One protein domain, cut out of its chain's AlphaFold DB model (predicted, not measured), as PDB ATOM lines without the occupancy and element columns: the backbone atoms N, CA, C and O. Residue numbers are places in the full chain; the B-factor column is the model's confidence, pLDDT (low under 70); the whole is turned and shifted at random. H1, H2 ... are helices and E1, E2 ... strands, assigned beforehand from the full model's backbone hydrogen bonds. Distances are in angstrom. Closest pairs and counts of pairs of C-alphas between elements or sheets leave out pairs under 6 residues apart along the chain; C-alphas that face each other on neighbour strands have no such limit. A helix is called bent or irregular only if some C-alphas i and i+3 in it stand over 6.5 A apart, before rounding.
ATOM      1  N   CYS A  34     204.001 241.434 235.384       66.00
ATOM      2  CA  CYS A  34     204.094 240.801 234.079       66.00
ATOM      3  C   CYS A  34     204.596 241.803 233.046       66.00
ATOM      4  O   CYS A  34     203.996 242.863 232.851       66.00
ATOM      5  N   GLY A  35     205.718 241.461 232.417       68.00
ATOM      6  CA  GLY A  35     206.317 242.277 231.378       68.00
ATOM      7  C   GLY A  35     205.454 242.355 230.125       68.00
ATOM      8  O   GLY A  35     204.376 241.765 230.026       68.00
ATOM      9  N   ALA A  36     205.945 243.072 229.121       82.31
ATOM     10  CA  ALA A  36     205.308 243.147 227.818       82.31
ATOM     11  C   ALA A  36     205.442 241.800 227.075       82.31
ATOM     12  O   ALA A  36     206.336 241.591 226.259       82.31
ATOM     13  N   LEU A  37     204.536 240.869 227.380       87.62
ATOM     14  CA  LEU A  37     204.483 239.544 226.765       87.62
ATOM     15  C   LEU A  37     204.093 239.634 225.277       87.62
ATOM     16  O   LEU A  37     203.195 240.405 224.919       87.62
ATOM     17  N   ILE A  38     204.762 238.835 224.435       88.19
ATOM     18  CA  ILE A  38     204.633 238.766 222.966       88.19
ATOM     19  C   ILE A  38     204.441 237.304 222.525       88.19
ATOM     20  O   ILE A  38     205.262 236.447 222.853       88.19
ATOM     21  N   THR A  39     203.415 237.002 221.721       89.19
ATOM     22  CA  THR A  39     203.208 235.653 221.145       89.19
ATOM     23  C   THR A  39     204.148 235.346 219.965       89.19
ATOM     24  O   THR A  39     204.680 236.255 219.327       89.19
ATOM     25  N   TYR A  40     204.277 234.070 219.572       86.94
ATOM     26  CA  TYR A  40     205.020 233.642 218.368       86.94
ATOM     27  C   TYR A  40     204.701 234.458 217.097       86.94
ATOM     28  O   TYR A  40     205.597 234.916 216.380       86.94
ATOM     29  N   ASN A  41     203.410 234.657 216.810       88.56
ATOM     30  CA  ASN A  41     202.953 235.326 215.589       88.56
ATOM     31  C   ASN A  41     203.031 236.857 215.692       88.56
ATOM     32  O   ASN A  41     203.128 237.530 214.663       88.56
ATOM     33  N   GLN A  42     203.023 237.418 216.907       90.31
ATOM     34  CA  GLN A  42     203.381 238.820 217.123       90.31
ATOM     35  C   GLN A  42     204.877 239.024 216.915       90.31
ATOM     36  O   GLN A  42     205.251 239.862 216.097       90.31
ATOM     37  N   TYR A  43     205.722 238.215 217.563       90.75
ATOM     38  CA  TYR A  43     207.174 238.287 217.415       90.75
ATOM     39  C   TYR A  43     207.589 238.189 215.947       90.75
ATOM     40  O   TYR A  43     208.346 239.024 215.473       90.75
ATOM     41  N   THR A  44     207.023 237.242 215.195       89.50
ATOM     42  CA  THR A  44     207.282 237.078 213.754       89.50
ATOM     43  C   THR A  44     207.051 238.375 212.960       89.50
ATOM     44  O   THR A  44     207.825 238.690 212.060       89.50
ATOM     45  N   LYS A  45     206.032 239.173 213.310       90.81
ATOM     46  CA  LYS A  45     205.761 240.477 212.676       90.81
ATOM     47  C   LYS A  45     206.636 241.610 213.215       90.81
ATOM     48  O   LYS A  45     207.042 242.474 212.447       90.81
ATOM     49  N   ILE A  46     206.950 241.602 214.508       92.88
ATOM     50  CA  ILE A  46     207.843 242.584 215.146       92.88
ATOM     51  C   ILE A  46     209.286 242.397 214.653       92.88
ATOM     52  O   ILE A  46     210.017 243.364 214.473       92.88
ATOM     53  N   PHE A  47     209.697 241.165 214.363       92.44
ATOM     54  CA  PHE A  47     211.013 240.851 213.817       92.44
ATOM     55  C   PHE A  47     211.138 241.211 212.327       92.44
ATOM     56  O   PHE A  47     212.223 241.550 211.870       92.44
ATOM     57  N   GLN A  48     210.036 241.251 211.570       91.69
ATOM     58  CA  GLN A  48     210.043 241.748 210.183       91.69
ATOM     59  C   GLN A  48     210.404 243.242 210.071       91.69
ATOM     60  O   GLN A  48     210.842 243.666 209.002       91.69
ATOM     61  N   SER A  49     210.270 244.030 211.148       93.69
ATOM     62  CA  SER A  49     210.767 245.415 211.221       93.69
ATOM     63  C   SER A  49     212.144 245.557 211.887       93.69
ATOM     64  O   SER A  49     212.631 246.680 212.031       93.69
ATOM     65  N   ALA A  50     212.799 244.453 212.268       93.69
ATOM     66  CA  ALA A  50     214.197 244.469 212.692       93.69
ATOM     67  C   ALA A  50     215.111 244.860 211.515       93.69
ATOM     68  O   ALA A  50     214.792 244.533 210.368       93.69
ATOM     69  N   PRO A  51     216.262 245.517 211.752       93.81
ATOM     70  CA  PRO A  51     217.189 245.851 210.674       93.81
ATOM     71  C   PRO A  51     217.749 244.587 210.002       93.81
ATOM     72  O   PRO A  51     217.935 243.549 210.642       93.81
ATOM     73  N   SER A  52     218.063 244.683 208.707       91.81
ATOM     74  CA  SER A  52     218.551 243.567 207.879       91.81
ATOM     75  C   SER A  52     219.777 242.864 208.461       91.81
ATOM     76  O   SER A  52     219.865 241.641 208.390       91.81
ATOM     77  N   CYS A  53     220.680 243.610 209.100       91.75
ATOM     78  CA  CYS A  53     221.844 243.073 209.803       91.75
ATOM     79  C   CYS A  53     221.487 242.107 210.948       91.75
ATOM     80  O   CYS A  53     222.204 241.130 211.147       91.75
ATOM     81  N   LEU A  54     220.364 242.309 211.655       91.94
ATOM     82  CA  LEU A  54     219.880 241.357 212.660       91.94
ATOM     83  C   LEU A  54     219.161 240.176 211.995       91.94
ATOM     84  O   LEU A  54     219.391 239.038 212.392       91.94
ATOM     85  N   GLN A  55     218.344 240.416 210.959       91.88
ATOM     86  CA  GLN A  55     217.637 239.341 210.240       91.88
ATOM     87  C   GLN A  55     218.598 238.350 209.556       91.88
ATOM     88  O   GLN A  55     218.339 237.147 209.534       91.88
ATOM     89  N   GLN A  56     219.715 238.845 209.018       90.12
ATOM     90  CA  GLN A  56     220.695 238.062 208.253       90.12
ATOM     91  C   GLN A  56     221.917 237.645 209.082       90.12
ATOM     92  O   GLN A  56     222.584 236.669 208.747       90.12
ATOM     93  N   GLY A  57     222.229 238.348 210.176       82.50
ATOM     94  CA  GLY A  57     223.492 238.172 210.900       82.50
ATOM     95  C   GLY A  57     223.705 236.784 211.510       82.50
ATOM     96  O   GLY A  57     224.845 236.407 211.775       82.50
ATOM     97  N   CYS A  58     222.644 235.999 211.721       85.56
ATOM     98  CA  CYS A  58     222.696 234.692 212.388       85.56
ATOM     99  C   CYS A  58     223.159 233.507 211.520       85.56
ATOM    100  O   CYS A  58     223.467 232.438 212.065       85.56
ATOM    101  N   GLY A  59     223.256 233.684 210.200       80.75
ATOM    102  CA  GLY A  59     223.786 232.679 209.278       80.75
ATOM    103  C   GLY A  59     223.280 232.859 207.846       80.75
ATOM    104  O   GLY A  59     222.631 233.841 207.514       80.75
ATOM    105  N   ALA A  60     223.537 231.873 206.985       70.69
ATOM    106  CA  ALA A  60     223.164 231.928 205.564       70.69
ATOM    107  C   ALA A  60     221.645 231.834 205.273       70.69
ATOM    108  O   ALA A  60     221.245 231.832 204.111       70.69
ATOM    109  N   GLY A  61     220.798 231.729 206.302       76.88
ATOM    110  CA  GLY A  61     219.340 231.738 206.185       76.88
ATOM    111  C   GLY A  61     218.753 232.955 206.893       76.88
ATOM    112  O   GLY A  61     219.119 233.234 208.032       76.88
ATOM    113  N   ASN A  62     217.832 233.662 206.233       77.25
ATOM    114  CA  ASN A  62     217.162 234.821 206.822       77.25
ATOM    115  C   ASN A  62     216.301 234.373 208.015       77.25
ATOM    116  O   ASN A  62     215.422 233.518 207.858       77.25
ATOM    117  N   LEU A  63     216.534 234.946 209.196       79.50
ATOM    118  CA  LEU A  63     215.728 234.677 210.383       79.50
ATOM    119  C   LEU A  63     214.285 235.128 210.132       79.50
ATOM    120  O   LEU A  63     214.027 236.281 209.794       79.50
ATOM    121  N   THR A  64     213.334 234.212 210.299       77.81
ATOM    122  CA  THR A  64     211.902 234.480 210.049       77.81
ATOM    123  C   THR A  64     211.012 234.217 211.258       77.81
ATOM    124  O   THR A  64     209.850 234.610 211.251       77.81
ATOM    125  N   SER A  65     211.526 233.555 212.297       83.19
ATOM    126  CA  SER A  65     210.787 233.216 213.523       83.19
ATOM    127  C   SER A  65     211.733 232.744 214.632       83.19
ATOM    128  O   SER A  65     212.849 232.316 214.333       83.19
ATOM    129  N   MET A  66     211.267 232.699 215.887       79.75
ATOM    130  CA  MET A  66     212.022 232.134 217.025       79.75
ATOM    131  C   MET A  66     212.426 230.658 216.869       79.75
ATOM    132  O   MET A  66     213.296 230.187 217.596       79.75
ATOM    133  N   SER A  67     211.816 229.925 215.929       82.75
ATOM    134  CA  SER A  67     212.208 228.543 215.608       82.75
ATOM    135  C   SER A  67     213.486 228.453 214.758       82.75
ATOM    136  O   SER A  67     214.019 227.365 214.552       82.75
ATOM    137  N   SER A  68     213.990 229.592 214.270       85.19
ATOM    138  CA  SER A  68     215.217 229.670 213.477       85.19
ATOM    139  C   SER A  68     216.446 229.550 214.388       85.19
ATOM    140  O   SER A  68     216.555 230.247 215.394       85.19
ATOM    141  N   THR A  69     217.403 228.694 214.036       87.12
ATOM    142  CA  THR A  69     218.643 228.521 214.809       87.12
ATOM    143  C   THR A  69     219.687 229.567 214.424       87.12
ATOM    144  O   THR A  69     220.167 229.561 213.288       87.12
ATOM    145  N   CYS A  70     220.106 230.412 215.366       90.00
ATOM    146  CA  CYS A  70     221.308 231.226 215.197       90.00
ATOM    147  C   CYS A  70     222.568 230.384 215.441       90.00
ATOM    148  O   CYS A  70     222.622 229.604 216.392       90.00
ATOM    149  N   THR A  71     223.589 230.530 214.595       90.12
ATOM    150  CA  THR A  71     224.865 229.815 214.780       90.12
ATOM    151  C   THR A  71     225.726 230.481 215.856       90.12
ATOM    152  O   THR A  71     225.823 231.704 215.891       90.12
ATOM    153  N   SER A  72     226.409 229.697 216.700       91.50
ATOM    154  CA  SER A  72     227.276 230.195 217.794       91.50
ATOM    155  C   SER A  72     228.403 231.128 217.343       91.50
ATOM    156  O   SER A  72     228.976 231.846 218.154       91.50
ATOM    157  N   ASN A  73     228.730 231.097 216.051       90.56
ATOM    158  CA  ASN A  73     229.800 231.875 215.434       90.56
ATOM    159  C   ASN A  73     229.278 233.191 214.817       90.56
ATOM    160  O   ASN A  73     230.026 233.888 214.136       90.56
ATOM    161  N   SER A  74     227.994 233.518 215.004       89.19
ATOM    162  CA  SER A  74     227.393 234.774 214.556       89.19
ATOM    163  C   SER A  74     227.678 235.920 215.529       89.19
ATOM    164  O   SER A  74     227.460 235.794 216.732       89.19
ATOM    165  N   VAL A  75     228.006 237.096 214.985       87.88
ATOM    166  CA  VAL A  75     228.074 238.370 215.729       87.88
ATOM    167  C   VAL A  75     226.741 238.780 216.380       87.88
ATOM    168  O   VAL A  75     226.723 239.569 217.321       87.88
ATOM    169  N   CYS A  76     225.617 238.226 215.918       90.62
ATOM    170  CA  CYS A  76     224.281 238.452 216.472       90.62
ATOM    171  C   CYS A  76     223.805 237.316 217.397       90.62
ATOM    172  O   CYS A  76     222.736 237.436 217.998       90.62
ATOM    173  N   TYR A  77     224.601 236.251 217.579       90.44
ATOM    174  CA  TYR A  77     224.278 235.146 218.486       90.44
ATOM    175  C   TYR A  77     223.969 235.589 219.925       90.44
ATOM    176  O   TYR A  77     222.973 235.107 220.458       90.44
ATOM    177  N   PRO A  78     224.713 236.520 220.563       89.50
ATOM    178  CA  PRO A  78     224.413 236.923 221.940       89.50
ATOM    179  C   PRO A  78     223.015 237.539 222.092       89.50
ATOM    180  O   PRO A  78     222.305 237.222 223.043       89.50
ATOM    181  N   ILE A  79     222.600 238.366 221.125       88.88
ATOM    182  CA  ILE A  79     221.273 238.999 221.093       88.88
ATOM    183  C   ILE A  79     220.184 237.955 220.823       88.88
ATOM    184  O   ILE A  79     219.136 237.971 221.467       88.88
ATOM    185  N   TRP A  80     220.430 237.019 219.900       89.75
ATOM    186  CA  TRP A  80     219.485 235.938 219.627       89.75
ATOM    187  C   TRP A  80     219.313 234.998 220.824       89.75
ATOM    188  O   TRP A  80     218.190 234.610 221.123       89.75
ATOM    189  N   ASN A  81     220.393 234.663 221.537       89.62
ATOM    190  CA  ASN A  81     220.342 233.804 222.721       89.62
ATOM    191  C   ASN A  81     219.528 234.472 223.842       89.62
ATOM    192  O   ASN A  81     218.605 233.850 224.352       89.62
ATOM    193  N   ILE A  82     219.777 235.760 224.126       89.06
ATOM    194  CA  ILE A  82     218.969 236.584 225.051       89.06
ATOM    195  C   ILE A  82     217.477 236.525 224.692       89.06
ATOM    196  O   ILE A  82     216.634 236.257 225.544       89.06
ATOM    197  N   LEU A  83     217.146 236.735 223.416       90.38
ATOM    198  CA  LEU A  83     215.766 236.697 222.931       90.38
ATOM    199  C   LEU A  83     215.140 235.291 222.970       90.38
ATOM    200  O   LEU A  83     213.926 235.184 223.108       90.38
ATOM    201  N   HIS A  84     215.934 234.226 222.842       89.25
ATOM    202  CA  HIS A  84     215.461 232.840 222.808       89.25
ATOM    203  C   HIS A  84     215.296 232.229 224.211       89.25
ATOM    204  O   HIS A  84     214.326 231.509 224.452       89.25
ATOM    205  N   ASP A  85     216.186 232.548 225.153       88.50
ATOM    206  CA  ASP A  85     216.097 232.102 226.552       88.50
ATOM    207  C   ASP A  85     214.833 232.667 227.229       88.50
ATOM    208  O   ASP A  85     214.114 231.961 227.939       88.50
ATOM    209  N   GLU A  86     214.492 233.920 226.921       88.88
ATOM    210  CA  GLU A  86     213.276 234.603 227.390       88.88
ATOM    211  C   GLU A  86     211.993 234.149 226.672       88.88
ATOM    212  O   GLU A  86     210.892 234.552 227.059       88.88
ATOM    213  N   TYR A  87     212.119 233.304 225.640       83.69
ATOM    214  CA  TYR A  87     211.014 232.794 224.823       83.69
ATOM    215  C   TYR A  87     210.503 231.405 225.239       83.69
ATOM    216  O   TYR A  87     209.365 231.036 224.939       83.69
ATOM    217  N   GLN A  88     211.350 230.621 225.908       71.12
ATOM    218  CA  GLN A  88     211.086 229.219 226.271       71.12
ATOM    219  C   GLN A  88     210.492 229.055 227.686       71.12
ATOM    220  O   GLN A  88     210.174 227.940 228.097       71.12
ATOM    221  N   GLN A  89     210.359 230.142 228.449       73.81
ATOM    222  CA  GLN A  89     209.885 230.122 229.835       73.81
ATOM    223  C   GLN A  89     208.348 230.148 229.912       73.81
ATOM    224  O   GLN A  89     207.683 230.864 229.163       73.81
ATOM    225  N   ASP A  90     207.770 229.396 230.857       82.94
ATOM    226  CA  ASP A  90     206.320 229.370 231.109       82.94
ATOM    227  C   ASP A  90     205.876 230.599 231.926       82.94
ATOM    228  O   ASP A  90     205.441 230.499 233.078       82.94
ATOM    229  N   TRP A  91     206.006 231.784 231.324       83.06
ATOM    230  CA  TRP A  91     205.606 233.069 231.909       83.06
ATOM    231  C   TRP A  91     204.146 233.084 232.380       83.06
ATOM    232  O   TRP A  91     203.801 233.777 233.333       83.06
ATOM    233  N   CYS A  92     203.286 232.283 231.755       85.56
ATOM    234  CA  CYS A  92     201.865 232.205 232.077       85.56
ATOM    235  C   CYS A  92     201.550 231.346 233.310       85.56
ATOM    236  O   CYS A  92     200.420 231.379 233.787       85.56
ATOM    237  N   SER A  93     202.532 230.627 233.860       84.81
ATOM    238  CA  SER A  93     202.414 229.974 235.172       84.81
ATOM    239  C   SER A  93     202.576 230.946 236.352       84.81
ATOM    240  O   SER A  93     202.064 230.679 237.439       84.81
ATOM    241  N   THR A  94     203.268 232.075 236.149       81.25
ATOM    242  CA  THR A  94     203.562 233.095 237.179       81.25
ATOM    243  C   THR A  94     202.842 234.428 236.951       81.25
ATOM    244  O   THR A  94     202.817 235.281 237.847       81.25
ATOM    245  N   CYS A  95     202.234 234.608 235.778       76.06
ATOM    246  CA  CYS A  95     201.439 235.779 235.432       76.06
ATOM    247  C   CYS A  95     199.946 235.624 235.723       76.06
ATOM    248  O   CYS A  95     199.350 234.570 235.520       76.06
ATOM    249  N   HIS A  96     199.332 236.726 236.165       68.00
ATOM    250  CA  HIS A  96     197.881 236.838 236.335       68.00
ATOM    251  C   HIS A  96     197.144 236.653 235.000       68.00
ATOM    252  O   HIS A  96     197.641 237.059 233.948       68.00
ATOM    253  N   GLU A  97     195.916 236.130 235.056       65.44
ATOM    254  CA  GLU A  97     195.077 235.794 233.886       65.44
ATOM    255  C   GLU A  97     194.693 237.003 232.997       65.44
ATOM    256  O   GLU A  97     194.042 236.846 231.960       65.44
ATOM    257  N   GLU A  98     195.065 238.225 233.391       68.00
ATOM    258  CA  GLU A  98     194.704 239.459 232.693       68.00
ATOM    259  C   GLU A  98     195.589 239.781 231.473       68.00
ATOM    260  O   GLU A  98     195.068 240.364 230.506       68.00
ATOM    261  N   ASP A  99     196.883 239.401 231.466       78.88
ATOM    262  CA  ASP A  99     197.749 239.686 230.309       78.88
ATOM    263  C   ASP A  99     197.264 238.934 229.066       78.88
ATOM    264  O   ASP A  99     196.831 237.780 229.096       78.88
ATOM    265  N   ARG A 100     197.298 239.648 227.943       77.00
ATOM    266  CA  ARG A 100     196.611 239.275 226.712       77.00
ATOM    267  C   ARG A 100     197.305 238.150 225.951       77.00
ATOM    268  O   ARG A 100     196.609 237.396 225.273       77.00
ATOM    269  N   ALA A 101     198.623 238.000 226.091       78.56
ATOM    270  CA  ALA A 101     199.368 236.913 225.462       78.56
ATOM    271  C   ALA A 101     199.079 235.566 226.146       78.56
ATOM    272  O   ALA A 101     198.877 234.560 225.468       78.56
ATOM    273  N   CYS A 102     198.956 235.553 227.478       82.75
ATOM    274  CA  CYS A 102     198.726 234.332 228.262       82.75
ATOM    275  C   CYS A 102     197.327 233.717 228.125       82.75
ATOM    276  O   CYS A 102     197.068 232.624 228.628       82.75
ATOM    277  N   ARG A 103     196.411 234.366 227.399       78.00
ATOM    278  CA  ARG A 103     195.022 233.904 227.247       78.00
ATOM    279  C   ARG A 103     194.848 232.702 226.309       78.00
ATOM    280  O   ARG A 103     193.724 232.213 226.139       78.00
ATOM    281  N   ILE A 104     195.931 232.224 225.690       76.69
ATOM    282  CA  ILE A 104     195.972 230.960 224.952       76.69
ATOM    283  C   ILE A 104     197.009 230.045 225.635       76.69
ATOM    284  O   ILE A 104     198.207 230.269 225.482       76.69
ATOM    285  N   PRO A 105     196.585 229.032 226.415       74.50
ATOM    286  CA  PRO A 105     197.506 228.239 227.227       74.50
ATOM    287  C   PRO A 105     198.433 227.366 226.371       74.50
ATOM    288  O   PRO A 105     198.033 226.859 225.321       74.50
ATOM    289  N   GLY A 106     199.663 227.162 226.852       75.62
ATOM    290  CA  GLY A 106     200.688 226.362 226.171       75.62
ATOM    291  C   GLY A 106     201.332 227.042 224.958       75.62
ATOM    292  O   GLY A 106     201.936 226.357 224.134       75.62
ATOM    293  N   TRP A 107     201.184 228.362 224.817       76.44
ATOM    294  CA  TRP A 107     201.844 229.136 223.766       76.44
ATOM    295  C   TRP A 107     203.220 229.642 224.218       76.44
ATOM    296  O   TRP A 107     203.302 230.264 225.274       76.44
ATOM    297  N   PRO A 108     204.286 229.444 223.420       78.56
ATOM    298  CA  PRO A 108     205.588 230.034 223.703       78.56
ATOM    299  C   PRO A 108     205.549 231.552 223.467       78.56
ATOM    300  O   PRO A 108     205.051 232.041 222.440       78.56
ATOM    301  N   ILE A 109     206.043 232.294 224.457       85.88
ATOM    302  CA  ILE A 109     205.824 233.731 224.648       85.88
ATOM    303  C   ILE A 109     207.143 234.383 225.064       85.88
ATOM    304  O   ILE A 109     207.800 233.916 225.988       85.88
ATOM    305  N   LEU A 110     207.505 235.487 224.407       88.38
ATOM    306  CA  LEU A 110     208.654 236.310 224.788       88.38
ATOM    307  C   LEU A 110     208.210 237.304 225.858       88.38
ATOM    308  O   LEU A 110     207.306 238.104 225.602       88.38
ATOM    309  N   ASN A 111     208.873 237.318 227.012       89.81
ATOM    310  CA  ASN A 111     208.774 238.435 227.946       89.81
ATOM    311  C   ASN A 111     209.705 239.565 227.490       89.81
ATOM    312  O   ASN A 111     210.902 239.557 227.773       89.81
ATOM    313  N   SER A 112     209.168 240.548 226.759       88.38
ATOM    314  CA  SER A 112     210.012 241.603 226.189       88.38
ATOM    315  C   SER A 112     210.544 242.580 227.238       88.38
ATOM    316  O   SER A 112     211.531 243.251 226.968       88.38
ATOM    317  N   THR A 113     209.951 242.647 228.436       87.81
ATOM    318  CA  THR A 113     210.497 243.455 229.538       87.81
ATOM    319  C   THR A 113     211.724 242.785 230.137       87.81
ATOM    320  O   THR A 113     212.775 243.409 230.155       87.81
ATOM    321  N   ALA A 114     211.647 241.503 230.509       87.50
ATOM    322  CA  ALA A 114     212.799 240.792 231.071       87.50
ATOM    323  C   ALA A 114     213.959 240.646 230.060       87.50
ATOM    324  O   ALA A 114     215.123 240.806 230.430       87.50
ATOM    325  N   ALA A 115     213.656 240.501 228.763       88.19
ATOM    326  CA  ALA A 115     214.661 240.621 227.704       88.19
ATOM    327  C   ALA A 115     215.364 241.998 227.696       88.19
ATOM    328  O   ALA A 115     216.578 242.069 227.514       88.19
ATOM    329  N   CYS A 116     214.627 243.090 227.918       89.19
ATOM    330  CA  CYS A 116     215.177 244.448 227.975       89.19
ATOM    331  C   CYS A 116     215.858 244.799 229.313       89.19
ATOM    332  O   CYS A 116     216.747 245.651 229.327       89.19
ATOM    333  N   ASP A 117     215.487 244.139 230.413       86.94
ATOM    334  CA  ASP A 117     216.131 244.288 231.727       86.94
ATOM    335  C   ASP A 117     217.535 243.648 231.758       86.94
ATOM    336  O   ASP A 117     218.388 244.029 232.568       86.94
ATOM    337  N   MET A 118     217.833 242.720 230.837       80.94
ATOM    338  CA  MET A 118     219.200 242.263 230.578       80.94
ATOM    339  C   MET A 118     220.039 243.385 229.946       80.94
ATOM    340  O   MET A 118     220.058 243.542 228.729       80.94
ATOM    341  N   SER A 119     220.730 244.138 230.816       67.56
ATOM    342  CA  SER A 119     221.595 245.311 230.573       67.56
ATOM    343  C   SER A 119     221.826 245.713 229.099       67.56
ATOM    344  O   SER A 119     222.457 244.947 228.358       67.56
ATOM    345  N   PRO A 120     221.469 246.954 228.694       65.12
ATOM    346  CA  PRO A 120     221.718 247.489 227.350       65.12
ATOM    347  C   PRO A 120     223.167 247.372 226.854       65.12
ATOM    348  O   PRO A 120     223.394 247.215 225.653       65.12
ATOM    349  N   ASP A 121     224.155 247.374 227.754       68.69
ATOM    350  CA  ASP A 121     225.569 247.208 227.390       68.69
ATOM    351  C   ASP A 121     225.848 245.824 226.775       68.69
ATOM    352  O   ASP A 121     226.692 245.679 225.888       68.69
ATOM    353  N   THR A 122     225.087 244.808 227.195       67.44
ATOM    354  CA  THR A 122     225.134 243.444 226.643       67.44
ATOM    355  C   THR A 122     224.617 243.386 225.207       67.44
ATOM    356  O   THR A 122     225.087 242.551 224.437       67.44
ATOM    357  N   TRP A 123     223.671 244.262 224.850       72.12
ATOM    358  CA  TRP A 123     223.064 244.333 223.519       72.12
ATOM    359  C   TRP A 123     223.922 245.118 222.520       72.12
ATOM    360  O   TRP A 123     223.953 244.765 221.343       72.12
ATOM    361  N   LEU A 124     224.596 246.188 222.965       72.19
ATOM    362  CA  LEU A 124     225.251 247.154 222.068       72.19
ATOM    363  C   LEU A 124     226.787 247.179 222.135       72.19
ATOM    364  O   LEU A 124     227.410 247.574 221.152       72.19
ATOM    365  N   PHE A 125     227.411 246.784 223.252       73.31
ATOM    366  CA  PHE A 125     228.838 247.062 223.501       73.31
ATOM    367  C   PHE A 125     229.694 245.830 223.841       73.31
ATOM    368  O   PHE A 125     230.897 245.953 224.082       73.31
ATOM    369  N   LYS A 126     229.117 244.625 223.828       67.75
ATOM    370  CA  LYS A 126     229.828 243.382 224.160       67.75
ATOM    371  C   LYS A 126     230.532 242.781 222.936       67.75
ATOM    372  O   LYS A 126     229.918 242.023 222.199       67.75
ATOM    373  N   ASN A 127     231.818 243.112 222.784       54.78
ATOM    374  CA  ASN A 127     232.825 242.546 221.864       54.78
ATOM    375  C   ASN A 127     232.344 242.220 220.428       54.78
ATOM    376  O   ASN A 127     231.706 241.201 220.183       54.78
ATOM    377  N   GLU A 128     232.763 243.052 219.469       67.12
ATOM    378  CA  GLU A 128     232.539 242.953 218.006       67.12
ATOM    379  C   GLU A 128     231.115 243.258 217.507       67.12
ATOM    380  O   GLU A 128     230.991 243.940 216.492       67.12
ATOM    381  N   GLY A 129     230.071 242.899 218.263       71.19
ATOM    382  CA  GLY A 129     228.713 243.453 218.140       71.19
ATOM    383  C   GLY A 129     227.908 243.089 216.876       71.19
ATOM    384  O   GLY A 129     228.403 243.043 215.754       71.19
ATOM    385  N   CYS A 130     226.601 242.894 217.046       83.12
ATOM    386  CA  CYS A 130     225.668 242.797 215.921       83.12
ATOM    387  C   CYS A 130     225.526 244.167 215.223       83.12
ATOM    388  O   CYS A 130     225.537 245.199 215.893       83.12
ATOM    389  N   CYS A 131     225.331 244.190 213.897       87.38
ATOM    390  CA  CYS A 131     225.079 245.420 213.120       87.38
ATOM    391  C   CYS A 131     226.221 246.472 213.127       87.38
ATOM    392  O   CYS A 131     225.964 247.678 213.116       87.38
ATOM    393  N   THR A 132     227.487 246.033 213.140       87.25
ATOM    394  CA  THR A 132     228.683 246.905 213.216       87.25
ATOM    395  C   THR A 132     229.374 247.205 211.877       87.25
ATOM    396  O   THR A 132     230.304 248.010 211.847       87.25
ATOM    397  N   ASN A 133     228.910 246.647 210.750       81.38
ATOM    398  CA  ASN A 133     229.585 246.724 209.437       81.38
ATOM    399  C   ASN A 133     229.540 248.103 208.731       81.38
ATOM    400  O   ASN A 133     230.006 248.234 207.598       81.38
ATOM    401  N   GLY A 134     229.039 249.142 209.404       72.69
ATOM    402  CA  GLY A 134     229.093 250.537 208.961       72.69
ATOM    403  C   GLY A 134     227.759 251.104 208.464       72.69
ATOM    404  O   GLY A 134     226.914 250.408 207.912       72.69
ATOM    405  N   GLY A 135     227.573 252.412 208.659       85.06
ATOM    406  CA  GLY A 135     226.319 253.113 208.375       85.06
ATOM    407  C   GLY A 135     225.401 253.204 209.598       85.06
ATOM    408  O   GLY A 135     225.856 253.154 210.737       85.06
ATOM    409  N   ASN A 136     224.096 253.357 209.363       91.12
ATOM    410  CA  ASN A 136     223.110 253.599 210.425       91.12
ATOM    411  C   ASN A 136     222.621 252.319 211.135       91.12
ATOM    412  O   ASN A 136     221.734 252.405 211.981       91.12
ATOM    413  N   GLU A 137     223.166 251.141 210.810       89.56
ATOM    414  CA  GLU A 137     222.636 249.840 211.254       89.56
ATOM    415  C   GLU A 137     222.513 249.716 212.781       89.56
ATOM    416  O   GLU A 137     221.457 249.327 213.280       89.56
ATOM    417  N   MET A 138     223.540 250.125 213.532       88.38
ATOM    418  CA  MET A 138     223.524 250.128 215.001       88.38
ATOM    419  C   MET A 138     222.438 251.055 215.577       88.38
ATOM    420  O   MET A 138     221.803 250.721 216.576       88.38
ATOM    421  N   ALA A 139     222.171 252.197 214.932       90.50
ATOM    422  CA  ALA A 139     221.100 253.108 215.337       90.50
ATOM    423  C   ALA A 139     219.709 252.539 215.000       90.50
ATOM    424  O   ALA A 139     218.782 252.678 215.796       90.50
ATOM    425  N   SER A 140     219.564 251.841 213.869       92.81
ATOM    426  CA  SER A 140     218.339 251.103 213.530       92.81
ATOM    427  C   SER A 140     218.088 249.929 214.481       92.81
ATOM    428  O   SER A 140     216.942 249.699 214.863       92.81
ATOM    429  N   LEU A 141     219.137 249.225 214.916       91.69
ATOM    430  CA  LEU A 141     219.051 248.176 215.934       91.69
ATOM    431  C   LEU A 141     218.618 248.756 217.286       91.69
ATOM    432  O   LEU A 141     217.651 248.271 217.868       91.69
ATOM    433  N   ALA A 142     219.261 249.831 217.748       90.56
ATOM    434  CA  ALA A 142     218.885 250.513 218.986       90.56
ATOM    435  C   ALA A 142     217.434 251.038 218.953       90.56
ATOM    436  O   ALA A 142     216.706 250.875 219.929       90.56
ATOM    437  N   ALA A 143     216.978 251.594 217.825       93.25
ATOM    438  CA  ALA A 143     215.595 252.045 217.650       93.25
ATOM    439  C   ALA A 143     214.577 250.884 217.635       93.25
ATOM    440  O   ALA A 143     213.479 251.014 218.186       93.25
ATOM    441  N   TRP A 144     214.932 249.736 217.048       93.88
ATOM    442  CA  TRP A 144     214.100 248.529 217.089       93.88
ATOM    443  C   TRP A 144     214.018 247.941 218.505       93.88
ATOM    444  O   TRP A 144     212.919 247.649 218.972       93.88
ATOM    445  N   ILE A 145     215.140 247.865 219.231       91.56
ATOM    446  CA  ILE A 145     215.163 247.467 220.651       91.56
ATOM    447  C   ILE A 145     214.312 248.439 221.477       91.56
ATOM    448  O   ILE A 145     213.450 248.005 222.234       91.56
ATOM    449  N   GLN A 146     214.453 249.753 221.280       91.62
ATOM    450  CA  GLN A 146     213.628 250.751 221.965       91.62
ATOM    451  C   GLN A 146     212.127 250.541 221.698       91.62
ATOM    452  O   GLN A 146     211.333 250.621 222.633       91.62
ATOM    453  N   THR A 147     211.750 250.224 220.453       91.69
ATOM    454  CA  THR A 147     210.372 249.886 220.041       91.69
ATOM    455  C   THR A 147     209.872 248.588 220.684       91.69
ATOM    456  O   THR A 147     208.692 248.476 221.005       91.69
ATOM    457  N   LEU A 148     210.753 247.604 220.899       91.00
ATOM    458  CA  LEU A 148     210.447 246.353 221.596       91.00
ATOM    459  C   LEU A 148     210.210 246.590 223.100       91.00
ATOM    460  O   LEU A 148     209.212 246.118 223.646       91.00
ATOM    461  N   CYS A 149     211.093 247.356 223.748       90.50
ATOM    462  CA  CYS A 149     211.067 247.618 225.189       90.50
ATOM    463  C   CYS A 149     209.962 248.597 225.615       90.50
ATOM    464  O   CYS A 149     209.366 248.426 226.676       90.50
ATOM    465  N   ASN A 150     209.669 249.628 224.811       90.88
ATOM    466  CA  ASN A 150     208.654 250.637 225.146       90.88
ATOM    467  C   ASN A 150     207.206 250.171 224.884       90.88
ATOM    468  O   ASN A 150     206.261 250.872 225.240       90.88
ATOM    469  N   GLY A 151     207.026 249.006 224.254       86.94
ATOM    470  CA  GLY A 151     205.720 248.410 223.992       86.94
ATOM    471  C   GLY A 151     204.913 249.038 222.849       86.94
ATOM    472  O   GLY A 151     203.792 248.578 222.625       86.94
ATOM    473  N   THR A 152     205.422 250.025 222.096       90.44
ATOM    474  CA  THR A 152     204.646 250.686 221.018       90.44
ATOM    475  C   THR A 152     204.271 249.733 219.884       90.44
ATOM    476  O   THR A 152     203.266 249.942 219.204       90.44
ATOM    477  N   TRP A 153     204.982 248.609 219.738       90.81
ATOM    478  CA  TRP A 153     204.569 247.500 218.874       90.81
ATOM    479  C   TRP A 153     203.124 247.027 219.136       90.81
ATOM    480  O   TRP A 153     202.461 246.568 218.203       90.81
ATOM    481  N   ARG A 154     202.598 247.174 220.367       88.94
ATOM    482  CA  ARG A 154     201.225 246.787 220.750       88.94
ATOM    483  C   ARG A 154     200.153 247.551 219.967       88.94
ATOM    484  O   ARG A 154     199.082 246.990 219.730       88.94
ATOM    485  N   GLU A 155     200.432 248.772 219.508       90.44
ATOM    486  CA  GLU A 155     199.478 249.603 218.755       90.44
ATOM    487  C   GLU A 155     198.991 248.904 217.476       90.44
ATOM    488  O   GLU A 155     197.788 248.868 217.206       90.44
ATOM    489  N   GLN A 156     199.904 248.231 216.764       91.00
ATOM    490  CA  GLN A 156     199.632 247.473 215.533       91.00
ATOM    491  C   GLN A 156     198.676 246.281 215.739       91.00
ATOM    492  O   GLN A 156     198.123 245.744 214.777       91.00
ATOM    493  N   PHE A 157     198.475 245.862 216.991       91.44
ATOM    494  CA  PHE A 157     197.663 244.709 217.378       91.44
ATOM    495  C   PHE A 157     196.360 245.088 218.097       91.44
ATOM    496  O   PHE A 157     195.532 244.215 218.351       91.44
ATOM    497  N   THR A 158     196.129 246.371 218.398       89.44
ATOM    498  CA  THR A 158     194.948 246.860 219.148       89.44
ATOM    499  C   THR A 158     193.604 246.401 218.567       89.44
ATOM    500  O   THR A 158     192.704 246.032 219.318       89.44
ATOM    501  N   TYR A 159     193.485 246.336 217.238       92.31
ATOM    502  CA  TYR A 159     192.287 245.868 216.522       92.31
ATOM    503  C   TYR A 159     191.972 244.364 216.710       92.31
ATOM    504  O   TYR A 159     190.871 243.899 216.400       92.31
ATOM    505  N   TYR A 160     192.922 243.610 217.261       91.31
ATOM    506  CA  TYR A 160     192.848 242.181 217.574       91.31
ATOM    507  C   TYR A 160     192.981 241.943 219.092       91.31
ATOM    508  O   TYR A 160     193.611 240.980 219.525       91.31
ATOM    509  N   ASP A 161     192.478 242.881 219.905       87.50
ATOM    510  CA  ASP A 161     192.642 242.936 221.367       87.50
ATOM    511  C   ASP A 161     194.112 242.864 221.834       87.50
ATOM    512  O   ASP A 161     194.396 242.454 222.953       87.50
ATOM    513  N   GLY A 162     195.078 243.289 221.017       83.62
ATOM    514  CA  GLY A 162     196.502 243.231 221.368       83.62
ATOM    515  C   GLY A 162     197.157 241.858 221.171       83.62
ATOM    516  O   GLY A 162     198.224 241.635 221.731       83.62
ATOM    517  N   MET A 163     196.551 240.963 220.382       87.31
ATOM    518  CA  MET A 163     197.120 239.691 219.897       87.31
ATOM    519  C   MET A 163     197.475 239.775 218.398       87.31
ATOM    520  O   MET A 163     197.048 240.703 217.711       87.31
ATOM    521  N   ALA A 164     198.214 238.814 217.825       89.81
ATOM    522  CA  ALA A 164     198.287 238.734 216.361       89.81
ATOM    523  C   ALA A 164     196.962 238.220 215.774       89.81
ATOM    524  O   ALA A 164     196.260 237.425 216.392       89.81
ATOM    525  N   LEU A 165     196.668 238.615 214.531       91.00
ATOM    526  CA  LEU A 165     195.508 238.171 213.744       91.00
ATOM    527  C   LEU A 165     195.221 236.658 213.865       91.00
ATOM    528  O   LEU A 165     194.095 236.261 214.147       91.00
ATOM    529  N   LEU A 166     196.248 235.819 213.686       87.88
ATOM    530  CA  LEU A 166     196.118 234.356 213.714       87.88
ATOM    531  C   LEU A 166     195.867 233.779 215.114       87.88
ATOM    532  O   LEU A 166     195.378 232.651 215.220       87.88
ATOM    533  N   ASP A 167     196.200 234.530 216.161       87.56
ATOM    534  CA  ASP A 167     196.067 234.139 217.568       87.56
ATOM    535  C   ASP A 167     194.682 234.550 218.053       87.56
ATOM    536  O   ASP A 167     193.945 233.733 218.598       87.56
ATOM    537  N   TRP A 168     194.281 235.784 217.727       90.12
ATOM    538  CA  TRP A 168     192.934 236.303 217.920       90.12
ATOM    539  C   TRP A 168     191.879 235.376 217.306       90.12
ATOM    540  O   TRP A 168     190.892 235.048 217.956       90.12
ATOM    541  N   GLU A 169     192.113 234.849 216.101       89.94
ATOM    542  CA  GLU A 169     191.234 233.835 215.504       89.94
ATOM    543  C   GLU A 169     191.159 232.521 216.302       89.94
ATOM    544  O   GLU A 169     190.085 231.930 216.400       89.94
ATOM    545  N   GLN A 170     192.259 232.059 216.902       87.69
ATOM    546  CA  GLN A 170     192.262 230.869 217.775       87.69
ATOM    547  C   GLN A 170     191.624 231.160 219.143       87.69
ATOM    548  O   GLN A 170     191.082 230.265 219.798       87.69
ATOM    549  N   TYR A 171     191.655 232.423 219.559       88.44
ATOM    550  CA  TYR A 171     191.098 232.924 220.805       88.44
ATOM    551  C   TYR A 171     189.583 233.190 220.730       88.44
ATOM    552  O   TYR A 171     188.861 232.905 221.689       88.44
ATOM    553  N   ILE A 172     189.051 233.644 219.591       90.62
ATOM    554  CA  ILE A 172     187.596 233.795 219.412       90.62
ATOM    555  C   ILE A 172     186.888 232.479 219.083       90.62
ATOM    556  O   ILE A 172     185.687 232.385 219.326       90.62
ATOM    557  N   LEU A 173     187.582 231.461 218.563       91.75
ATOM    558  CA  LEU A 173     186.979 230.166 218.225       91.75
ATOM    559  C   LEU A 173     186.976 229.185 219.417       91.75
ATOM    560  O   LEU A 173     187.936 229.146 220.189       91.75
TER     561      LEU A 173
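AT A GLANCE: This is residues 34 to 173 of the 764 residues of an uncharacterized protein of Mollisia scopiformis (UniProt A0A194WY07). Short helices and long loops make an elongated body, with the tiny sheet E1 E2 and the helix H1 near its middle. H2 to H6 lie round the long axis in one half, where H6, with its residues 145 to 149, meets H4 at a corner, and H7 and H8 lead into the other half, where part of the loop of residues 86 to 108 also lies. The printed part has 140 residues, in the order E1, H1, H2, H3, E2, H4, H5, H6, H7, H8; the sheet's order is E1 - E2, antiparallel. The named elements hold 69 residues, under half, and are mostly helix. The whole is compact, with a radius of gyration of the C-alphas of 15.1 A and spans of 46 by 25 by 25 A.

HOW THE PARTS SIT: E1, residues 37 to 39, and E2, residues 109 to 111, are antiparallel neighbours at 155 degrees; N 38 and O 110 are within hydrogen-bond range at 2.9 A. H1, residues 40 to 47, has its closest C-alphas to E2 at Tyr 40 and Ile 109, 6.3 A. H4, residues 112 to 117, follows E2 by a tight link. H6, residues 137 to 149, touches H4 with residues 145 to 149 alone, closest at the C-alphas of Cys 149 and Cys 116, 5.9 A; at 70.4 degrees they are only just about perpendicular. H3, residues 77 to 85, is close to but not clearly touching H4, closest at the C-alphas of Leu 83 and Ala 115, 6.3 A, and is apart from H6. H5, residues 120 to 124, is near H3 and H6, and H2, residues 52 to 56, is near H6. H7, residues 152 to 160, is near H1, and H8, residues 165 to 172, is near H7, closest at the C-alphas of Trp 168 and Tyr 160, 5.9 A. Every O i to N i+4 pair is within hydrogen-bond range in H2, H3, H4, H5 and H6, against 3 of 4 in H1 and H8 and 1 of 5 in H7, where 5 of 6 O i to N i+3 pairs are.

IN THESE COORDINATES: E1 begins at C-alpha 37 (204.483, 239.544, 226.765). From first to last C-alpha, H6 measures 18.2 A, H7 14.9 A, H3 11.9 A, H8 10.7 A and H1 10.4 A. H7 is irregular: C-alphas 156 and 159 are 7.6 A apart. H8 ends at C-alpha 172 (187.596, 233.795, 219.412).

THE WHOLE: The two C-alphas farthest apart, of Gly 134 and Leu 173, are 47.7 A apart. The printed part has no cut; the links H2 to H3, H3 to E2 and H5 to H6 are long. Mean pLDDT of the printed part is 84.6, with residues 34 to 35, 96 to 98, 119 to 122 and 126 to 128 under 70.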